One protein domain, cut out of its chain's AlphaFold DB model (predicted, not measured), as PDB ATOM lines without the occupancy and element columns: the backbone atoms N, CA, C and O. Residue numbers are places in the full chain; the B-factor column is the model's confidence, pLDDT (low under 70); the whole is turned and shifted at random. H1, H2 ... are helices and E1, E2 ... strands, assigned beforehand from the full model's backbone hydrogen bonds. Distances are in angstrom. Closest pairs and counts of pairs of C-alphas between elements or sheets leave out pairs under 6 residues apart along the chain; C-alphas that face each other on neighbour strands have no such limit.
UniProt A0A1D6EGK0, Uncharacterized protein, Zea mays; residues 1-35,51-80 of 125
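AT A GLANCE: This is residues 1 to 35 and 51 to 80 of the 125 residues of an uncharacterized protein of Zea mays (UniProt A0A1D6EGK0). A two-stranded hairpin, E1 and E2, makes one end of a loose rod, and the short helix H1 lies crosswise towards the other end, near the loop of residues 13 to 24 that joins the strands. Residues 51 to 56 stick out free. The printed part has 65 residues with two named strands and one named helix, in the order E1, E2, H1; the sheet, E1 - E2, is antiparallel. The class is mixed, helices and strands, with 29 residues in named elements, under half. The radius of gyration of the C-alphas is 15.6 A, and the spans are 50 by 22 by 20 A.

HOW THE PARTS SIT: E1, residues 4 to 12, and E2, residues 25 to 34, form a hairpin, antiparallel at 155 degrees between their directions. N 5 and O 33 are 2.9 A apart and N 28 and O 9 are 2.8 A apart, both within hydrogen-bond range. C-alphas 8 and 30 face each other at 4.0 A. E2 bends by 63 degrees at residue 29. H1, residues 58 to 67, is apart from E1; 5 of its 6 O i to N i+4 pairs are within hydrogen-bond range.

IN THESE COORDINATES: E1 begins at C-alpha 4 (47.725, -13.760, 29.732) and is 24.4 A long. E2 is 24.7 A long. H1 is 14.5 A long and ends at C-alpha 67 (24.054, -17.309, 55.231).

THE WHOLE: The two C-alphas farthest apart, of Met 1 and Tyr 79, are 50.7 A apart. The link E1 to E2 is long, 12 residues. Residues 36 to 50 are not printed, and C-alphas 35 and 51 are 15.9 A apart across the cut. The model's pLDDT is under 70 at residue 1 and residues 58 to 80.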
ATOM      1  N   MET A   1      53.872  -9.698  22.741       59.93
ATOM      2  CA  MET A   1      52.987  -9.151  23.797       59.93
ATOM      3  C   MET A   1      52.468 -10.309  24.628       59.93
ATOM      4  O   MET A   1      52.186 -11.344  24.036       59.93
ATOM      5  N   ALA A   2      52.376 -10.169  25.955       77.86
ATOM      6  CA  ALA A   2      51.805 -11.219  26.802       77.86
ATOM      7  C   ALA A   2      50.332 -11.456  26.431       77.86
ATOM      8  O   ALA A   2      49.595 -10.501  26.182       77.86
ATOM      9  N   THR A   3      49.925 -12.719  26.346       87.56
ATOM     10  CA  THR A   3      48.547 -13.127  26.023       87.56
ATOM     11  C   THR A   3      47.696 -13.305  27.280       87.56
ATOM     12  O   THR A   3      46.480 -13.123  27.228       87.56
ATOM     13  N   THR A   4      48.338 -13.593  28.412       91.50
ATOM     14  CA  THR A   4      47.725 -13.760  29.732       91.50
ATOM     15  C   THR A   4      48.355 -12.811  30.752       91.50
ATOM     16  O   THR A   4      49.447 -12.273  30.553       91.50
ATOM     17  N   ALA A   5      47.642 -12.572  31.851       90.23
ATOM     18  CA  ALA A   5      48.141 -11.852  33.016       90.23
ATOM     19  C   ALA A   5      47.751 -12.572  34.310       90.23
ATOM     20  O   ALA A   5      46.736 -13.266  34.370       90.23
ATOM     21  N   THR A   6      48.542 -12.378  35.363       92.63
ATOM     22  CA  THR A   6      48.261 -12.937  36.689       92.63
ATOM     23  C   THR A   6      47.216 -12.093  37.424       92.63
ATOM     24  O   THR A   6      47.365 -10.884  37.597       92.63
ATOM     25  N   ASN A   7      46.140 -12.735  37.881       92.31
ATOM     26  CA  ASN A   7      45.019 -12.109  38.581       92.31
ATOM     27  C   ASN A   7      44.902 -12.672  40.001       92.31
ATOM     28  O   ASN A   7      44.464 -13.811  40.192       92.31
ATOM     29  N   ARG A   8      45.316 -11.873  40.993       94.05
ATOM     30  CA  ARG A   8      45.114 -12.174  42.419       94.05
ATOM     31  C   ARG A   8      43.658 -11.923  42.790       94.05
ATOM     32  O   ARG A   8      43.096 -10.901  42.404       94.05
ATOM     33  N   ARG A   9      43.073 -12.830  43.569       92.83
ATOM     34  CA  ARG A   9      41.642 -12.808  43.893       92.83
ATOM     35  C   ARG A   9      41.458 -12.898  45.396       92.83
ATOM     36  O   ARG A   9      42.165 -13.656  46.051       92.83
ATOM     37  N   VAL A  10      40.494 -12.149  45.916       92.40
ATOM     38  CA  VAL A  10      39.960 -12.360  47.262       92.40
ATOM     39  C   VAL A  10      38.637 -13.085  47.091       92.40
ATOM     40  O   VAL A  10      37.758 -12.589  46.385       92.40
ATOM     41  N   ILE A  11      38.524 -14.275  47.670       90.34
ATOM     42  CA  ILE A  11      37.322 -15.109  47.586       90.34
ATOM     43  C   ILE A  11      36.747 -15.292  48.983       90.34
ATOM     44  O   ILE A  11      37.481 -15.357  49.965       90.34
ATOM     45  N   HIS A  12      35.425 -15.371  49.064       86.34
ATOM     46  CA  HIS A  12      34.726 -15.745  50.280       86.34
ATOM     47  C   HIS A  12      34.670 -17.274  50.381       86.34
ATOM     48  O   HIS A  12      34.137 -17.921  49.477       86.34
ATOM     49  N   LYS A  13      35.256 -17.849  51.437       88.70
ATOM     50  CA  LYS A  13      35.372 -19.309  51.600       88.70
ATOM     51  C   LYS A  13      34.018 -19.959  51.868       88.70
ATOM     52  O   LYS A  13      33.706 -21.007  51.313       88.70
ATOM     53  N   GLU A  14      33.219 -19.322  52.714       83.89
ATOM     54  CA  GLU A  14      31.941 -19.835  53.196       83.89
ATOM     55  C   GLU A  14      30.985 -18.691  53.522       83.89
ATOM     56  O   GLU A  14      31.407 -17.568  53.769       83.89
ATOM     57  N   TYR A  15      29.681 -18.961  53.538       83.25
ATOM     58  CA  TYR A  15      28.701 -17.969  53.969       83.25
ATOM     59  C   TYR A  15      28.803 -17.720  55.480       83.25
ATOM     60  O   TYR A  15      28.745 -18.660  56.272       83.25
ATOM     61  N   VAL A  16      28.885 -16.452  55.888       77.20
ATOM     62  CA  VAL A  16      29.120 -16.075  57.288       77.20
ATOM     63  C   VAL A  16      27.818 -15.832  58.034       77.20
ATOM     64  O   VAL A  16      27.019 -14.974  57.662       77.20
ATOM     65  N   LYS A  17      27.636 -16.528  59.159       77.54
ATOM     66  CA  LYS A  17      26.606 -16.184  60.145       77.54
ATOM     67  C   LYS A  17      27.193 -15.213  61.170       77.54
ATOM     68  O   LYS A  17      28.080 -15.581  61.931       77.54
ATOM     69  N   GLY A  18      26.668 -13.989  61.219       79.67
ATOM     70  CA  GLY A  18      27.128 -12.952  62.150       79.67
ATOM     71  C   GLY A  18      28.160 -12.007  61.532       79.67
ATOM     72  O   GLY A  18      28.059 -11.655  60.364       79.67
ATOM     73  N   TYR A  19      29.124 -11.531  62.323       76.94
ATOM     74  CA  TYR A  19      30.067 -10.512  61.858       76.94
ATOM     75  C   TYR A  19      31.178 -11.117  60.975       76.94
ATOM     76  O   TYR A  19      31.869 -12.033  61.434       76.94
ATOM     77  N   PRO A  20      31.405 -10.607  59.747       84.15
ATOM     78  CA  PRO A  20      32.469 -11.096  58.879       84.15
ATOM     79  C   PRO A  20      33.850 -10.751  59.442       84.15
ATOM     80  O   PRO A  20      34.174  -9.604  59.742       84.15
ATOM     81  N   ARG A  21      34.673 -11.786  59.574       86.93
ATOM     82  CA  ARG A  21      36.098 -11.730  59.939       86.93
ATOM     83  C   ARG A  21      36.994 -12.057  58.749       86.93
ATOM     84  O   ARG A  21      36.543 -12.693  57.800       86.93
ATOM     85  N   GLU A  22      38.267 -11.682  58.843       89.82
ATOM     86  CA  GLU A  22      39.280 -11.929  57.808       89.82
ATOM     87  C   GLU A  22      39.439 -13.418  57.463       89.82
ATOM     88  O   GLU A  22      39.627 -13.754  56.299       89.82
ATOM     89  N   GLU A  23      39.269 -14.318  58.437       91.02
ATOM     90  CA  GLU A  23      39.383 -15.774  58.251       91.02
ATOM     91  C   GLU A  23      38.404 -16.363  57.220       91.02
ATOM     92  O   GLU A  23      38.730 -17.361  56.564       91.02
ATOM     93  N   HIS A  24      37.253 -15.708  57.020       87.82
ATOM     94  CA  HIS A  24      36.247 -16.096  56.029       87.82
ATOM     95  C   HIS A  24      36.626 -15.685  54.599       87.82
ATOM     96  O   HIS A  24      35.994 -16.120  53.633       87.82
ATOM     97  N   MET A  25      37.656 -14.853  54.442       90.41
ATOM     98  CA  MET A  25      38.209 -14.471  53.151       90.41
ATOM     99  C   MET A  25      39.504 -15.238  52.880       90.41
ATOM    100  O   MET A  25      40.283 -15.560  53.776       90.41
ATOM    101  N   GLU A  26      39.748 -15.543  51.611       92.78
ATOM    102  CA  GLU A  26      40.993 -16.140  51.147       92.78
ATOM    103  C   GLU A  26      41.621 -15.290  50.056       92.78
ATOM    104  O   GLU A  26      40.984 -14.989  49.044       92.78
ATOM    105  N   LEU A  27      42.895 -14.941  50.242       93.54
ATOM    106  CA  LEU A  27      43.700 -14.341  49.190       93.54
ATOM    107  C   LEU A  27      44.327 -15.451  48.346       93.54
ATOM    108  O   LEU A  27      45.352 -16.033  48.707       93.54
ATOM    109  N   LEU A  28      43.736 -15.710  47.186       92.07
ATOM    110  CA  LEU A  28      44.286 -16.653  46.227       92.07
ATOM    111  C   LEU A  28      45.403 -16.010  45.405       92.07
ATOM    112  O   LEU A  28      45.311 -14.866  44.936       92.07
ATOM    113  N   ARG A  29      46.470 -16.791  45.202       87.88
ATOM    114  CA  ARG A  29      47.587 -16.420  44.329       87.88
ATOM    115  C   ARG A  29      47.109 -16.235  42.887       87.88
ATOM    116  O   ARG A  29      46.059 -16.728  42.487       87.88
ATOM    117  N   GLY A  30      47.890 -15.462  42.133       82.65
ATOM    118  CA  GLY A  30      47.515 -14.977  40.811       82.65
ATOM    119  C   GLY A  30      47.183 -16.106  39.842       82.65
ATOM    120  O   GLY A  30      48.082 -16.821  39.421       82.65
ATOM    121  N   ALA A  31      45.916 -16.230  39.467       87.81
ATOM    122  CA  ALA A  31      45.480 -17.141  38.420       87.81
ATOM    123  C   ALA A  31      45.588 -16.455  37.056       87.81
ATOM    124  O   ALA A  31      45.352 -15.250  36.950       87.81
ATOM    125  N   GLU A  32      45.936 -17.204  36.014       90.91
ATOM    126  CA  GLU A  32      46.077 -16.637  34.676       90.91
ATOM    127  C   GLU A  32      44.718 -16.257  34.083       90.91
ATOM    128  O   GLU A  32      43.748 -17.011  34.155       90.91
ATOM    129  N   VAL A  33      44.648 -15.052  33.519       89.72
ATOM    130  CA  VAL A  33      43.467 -14.524  32.831       89.72
ATOM    131  C   VAL A  33      43.893 -14.039  31.445       89.72
ATOM    132  O   VAL A  33      44.871 -13.290  31.351       89.72
ATOM    133  N   PRO A  34      43.195 -14.443  30.367       89.77
ATOM    134  CA  PRO A  34      43.494 -13.970  29.023       89.77
ATOM    135  C   PRO A  34      43.215 -12.468  28.906       89.77
ATOM    136  O   PRO A  34      42.207 -11.961  29.395       89.77
ATOM    137  N   LEU A  35      44.114 -11.741  28.239       88.89
ATOM    138  CA  LEU A  35      43.990 -10.292  28.028       88.89
ATOM    139  C   LEU A  35      43.054  -9.923  26.869       88.89
ATOM    140  O   LEU A  35      42.836  -8.744  26.591       88.89
ATOM    141  N   LEU A  51      41.433  -0.857  39.405       93.77
ATOM    142  CA  LEU A  51      42.404   0.090  39.966       93.77
ATOM    143  C   LEU A  51      42.167   0.310  41.462       93.77
ATOM    144  O   LEU A  51      43.101   0.256  42.253       93.77
ATOM    145  N   TYR A  52      40.903   0.508  41.839       92.84
ATOM    146  CA  TYR A  52      40.481   0.756  43.212       92.84
ATOM    147  C   TYR A  52      39.187   0.000  43.505       92.84
ATOM    148  O   TYR A  52      38.343  -0.165  42.624       92.84
ATOM    149  N   LEU A  53      39.041  -0.446  44.750       91.34
ATOM    150  CA  LEU A  53      37.839  -1.093  45.266       91.34
ATOM    151  C   LEU A  53      37.323  -0.286  46.456       91.34
ATOM    152  O   LEU A  53      38.102   0.151  47.300       91.34
ATOM    153  N   SER A  54      36.010  -0.091  46.527       87.40
ATOM    154  CA  SER A  54      35.360   0.545  47.672       87.40
ATOM    155  C   SER A  54      34.941  -0.501  48.700       87.40
ATOM    156  O   SER A  54      34.329  -1.508  48.336       87.40
ATOM    157  N   TYR A  55      35.166  -0.223  49.981       84.90
ATOM    158  CA  TYR A  55      34.491  -0.941  51.057       84.90
ATOM    159  C   TYR A  55      33.105  -0.327  51.289       84.90
ATOM    160  O   TYR A  55      32.990   0.873  51.535       84.90
ATOM    161  N   ASN A  56      32.051  -1.139  51.194       78.03
ATOM    162  CA  ASN A  56      30.681  -0.725  51.485       78.03
ATOM    163  C   ASN A  56      30.159  -1.558  52.668       78.03
ATOM    164  O   ASN A  56      30.096  -2.781  52.532       78.03
ATOM    165  N   PRO A  57      29.748  -0.941  53.795       74.22
ATOM    166  CA  PRO A  57      29.211  -1.664  54.953       74.22
ATOM    167  C   PRO A  57      28.038  -2.595  54.619       74.22
ATOM    168  O   PRO A  57      27.835  -3.603  55.289       74.22
ATOM    169  N   LEU A  58      27.290  -2.299  53.550       68.24
ATOM    170  CA  LEU A  58      26.206  -3.158  53.069       68.24
ATOM    171  C   LEU A  58      26.690  -4.546  52.625       68.24
ATOM    172  O   LEU A  58      25.906  -5.491  52.664       68.24
ATOM    173  N   HIS A  59      27.961  -4.703  52.238       69.95
ATOM    174  CA  HIS A  59      28.507  -6.006  51.849       69.95
ATOM    175  C   HIS A  59      28.534  -6.981  53.033       69.95
ATOM    176  O   HIS A  59      28.155  -8.135  52.868       69.95
ATOM    177  N   ALA A  60      28.840  -6.504  54.245       65.23
ATOM    178  CA  ALA A  60      28.777  -7.336  55.448       65.23
ATOM    179  C   ALA A  60      27.351  -7.848  55.724       65.23
ATOM    180  O   ALA A  60      27.162  -8.983  56.152       65.23
ATOM    181  N   ALA A  61      26.329  -7.035  55.435       63.37
ATOM    182  CA  ALA A  61      24.930  -7.445  55.575       63.37
ATOM    183  C   ALA A  61      24.505  -8.468  54.506       63.37
ATOM    184  O   ALA A  61      23.650  -9.317  54.768       63.37
ATOM    185  N   GLN A  62      25.100  -8.409  53.312       66.89
ATOM    186  CA  GLN A  62      24.817  -9.348  52.230       66.89
ATOM    187  C   GLN A  62      25.284 -10.768  52.573       66.89
ATOM    188  O   GLN A  62      24.539 -11.717  52.318       66.89
ATOM    189  N   ASP A  63      26.455 -10.915  53.194       64.52
ATOM    190  CA  ASP A  63      26.977 -12.223  53.609       64.52
ATOM    191  C   ASP A  63      26.072 -12.883  54.654       64.52
ATOM    192  O   ASP A  63      25.715 -14.054  54.515       64.52
ATOM    193  N   VAL A  64      25.602 -12.102  55.634       62.61
ATOM    194  CA  VAL A  64      24.657 -12.570  56.658       62.61
ATOM    195  C   VAL A  64      23.315 -12.968  56.048       62.61
ATOM    196  O   VAL A  64      22.755 -14.002  56.414       62.61
ATOM    197  N   ALA A  65      22.794 -12.174  55.109       64.25
ATOM    198  CA  ALA A  65      21.537 -12.483  54.434       64.25
ATOM    199  C   ALA A  65      21.629 -13.804  53.655       64.25
ATOM    200  O   ALA A  65      20.751 -14.659  53.788       64.25
ATOM    201  N   LEU A  66      22.717 -14.001  52.903       65.82
ATOM    202  CA  LEU A  66      22.956 -15.240  52.162       65.82
ATOM    203  C   LEU A  66      23.140 -16.435  53.112       65.82
ATOM    204  O   LEU A  66      22.556 -17.493  52.878       65.82
ATOM    205  N   ALA A  67      23.862 -16.263  54.223       61.36
ATOM    206  CA  ALA A  67      24.054 -17.309  55.231       61.36
ATOM    207  C   ALA A  67      22.763 -17.712  55.961       61.36
ATOM    208  O   ALA A  67      22.613 -18.861  56.385       61.36
ATOM    209  N   ALA A  68      21.822 -16.779  56.109       60.77
ATOM    210  CA  ALA A  68      20.498 -17.034  56.668       60.77
ATOM    211  C   ALA A  68      19.501 -17.604  55.635       60.77
ATOM    212  O   ALA A  68      18.335 -17.818  55.963       60.77
ATOM    213  N   GLY A  69      19.950 -17.886  54.406       61.24
ATOM    214  CA  GLY A  69      19.122 -18.471  53.353       61.24
ATOM    215  C   GLY A  69      18.158 -17.481  52.699       61.24
ATOM    216  O   GLY A  69      17.208 -17.903  52.044       61.24
ATOM    217  N   TYR A  70      18.377 -16.174  52.862       56.16
ATOM    218  CA  TYR A  70      17.610 -15.176  52.127       56.16
ATOM    219  C   TYR A  70      18.135 -15.078  50.692       56.16
ATOM    220  O   TYR A  70      19.310 -14.781  50.458       56.16
ATOM    221  N   GLU A  71      17.254 -15.275  49.710       55.32
ATOM    222  CA  GLU A  71      17.548 -14.874  48.336       55.32
ATOM    223  C   GLU A  71      17.748 -13.354  48.292       55.32
ATOM    224  O   GLU A  71      16.908 -12.600  48.782       55.32
ATOM    225  N   ARG A  72      18.890 -12.927  47.728       52.61
ATOM    226  CA  ARG A  72      19.352 -11.536  47.527       52.61
ATOM    227  C   ARG A  72      18.277 -10.462  47.810       52.61
ATOM    228  O   ARG A  72      17.526 -10.110  46.892       52.61
ATOM    229  N   PRO A  73      18.227  -9.871  49.019       45.95
ATOM    230  CA  PRO A  73      17.277  -8.810  49.311       45.95
ATOM    231  C   PRO A  73      17.803  -7.496  48.728       45.95
ATOM    232  O   PRO A  73      18.449  -6.696  49.401       45.95
ATOM    233  N   TRP A  74      17.516  -7.242  47.452       41.57
ATOM    234  CA  TRP A  74      17.668  -5.913  46.854       41.57
ATOM    235  C   TRP A  74      16.555  -4.993  47.366       41.57
ATOM    236  O   TRP A  74      15.673  -4.641  46.595       41.57
ATOM    237  N   CYS A  75      16.549  -4.688  48.666       37.60
ATOM    238  CA  CYS A  75      15.808  -3.609  49.334       37.60
ATOM    239  C   CYS A  75      16.128  -3.682  50.841       37.60
ATOM    240  O   CYS A  75      15.357  -4.264  51.599       37.60
ATOM    241  N   TYR A  76      17.256  -3.119  51.284       44.43
ATOM    242  CA  TYR A  76      17.490  -2.900  52.714       44.43
ATOM    243  C   TYR A  76      17.628  -1.405  52.999       44.43
ATOM    244  O   TYR A  76      18.342  -0.685  52.302       44.43
ATOM    245  N   ASP A  77      16.872  -0.960  53.999       45.09
ATOM    246  CA  ASP A  77      16.883   0.390  54.542       45.09
ATOM    247  C   ASP A  77      18.220   0.616  55.287       45.09
ATOM    248  O   ASP A  77      18.559  -0.194  56.157       45.09
ATOM    249  N   PRO A  78      18.992   1.683  54.990       44.51
ATOM    250  CA  PRO A  78      20.247   1.994  55.686       44.51
ATOM    251  C   PRO A  78      20.103   2.155  57.211       44.51
ATOM    252  O   PRO A  78      21.114   2.188  57.909       44.51
ATOM    253  N   TYR A  79      18.880   2.233  57.745       51.32
ATOM    254  CA  TYR A  79      18.612   2.376  59.174       51.32
ATOM    255  C   TYR A  79      18.483   1.066  59.965       51.32
ATOM    256  O   TYR A  79      18.100   1.141  61.130       51.32
ATOM    257  N   MET A  80      18.772  -0.117  59.393       45.14
ATOM    258  CA  MET A  80      18.694  -1.397  60.134       45.14
ATOM    259  C   MET A  80      17.360  -1.580  60.879       45.14
ATOM    260  O   MET A  80      17.300  -2.180  61.951       45.14
TER     261      MET A  80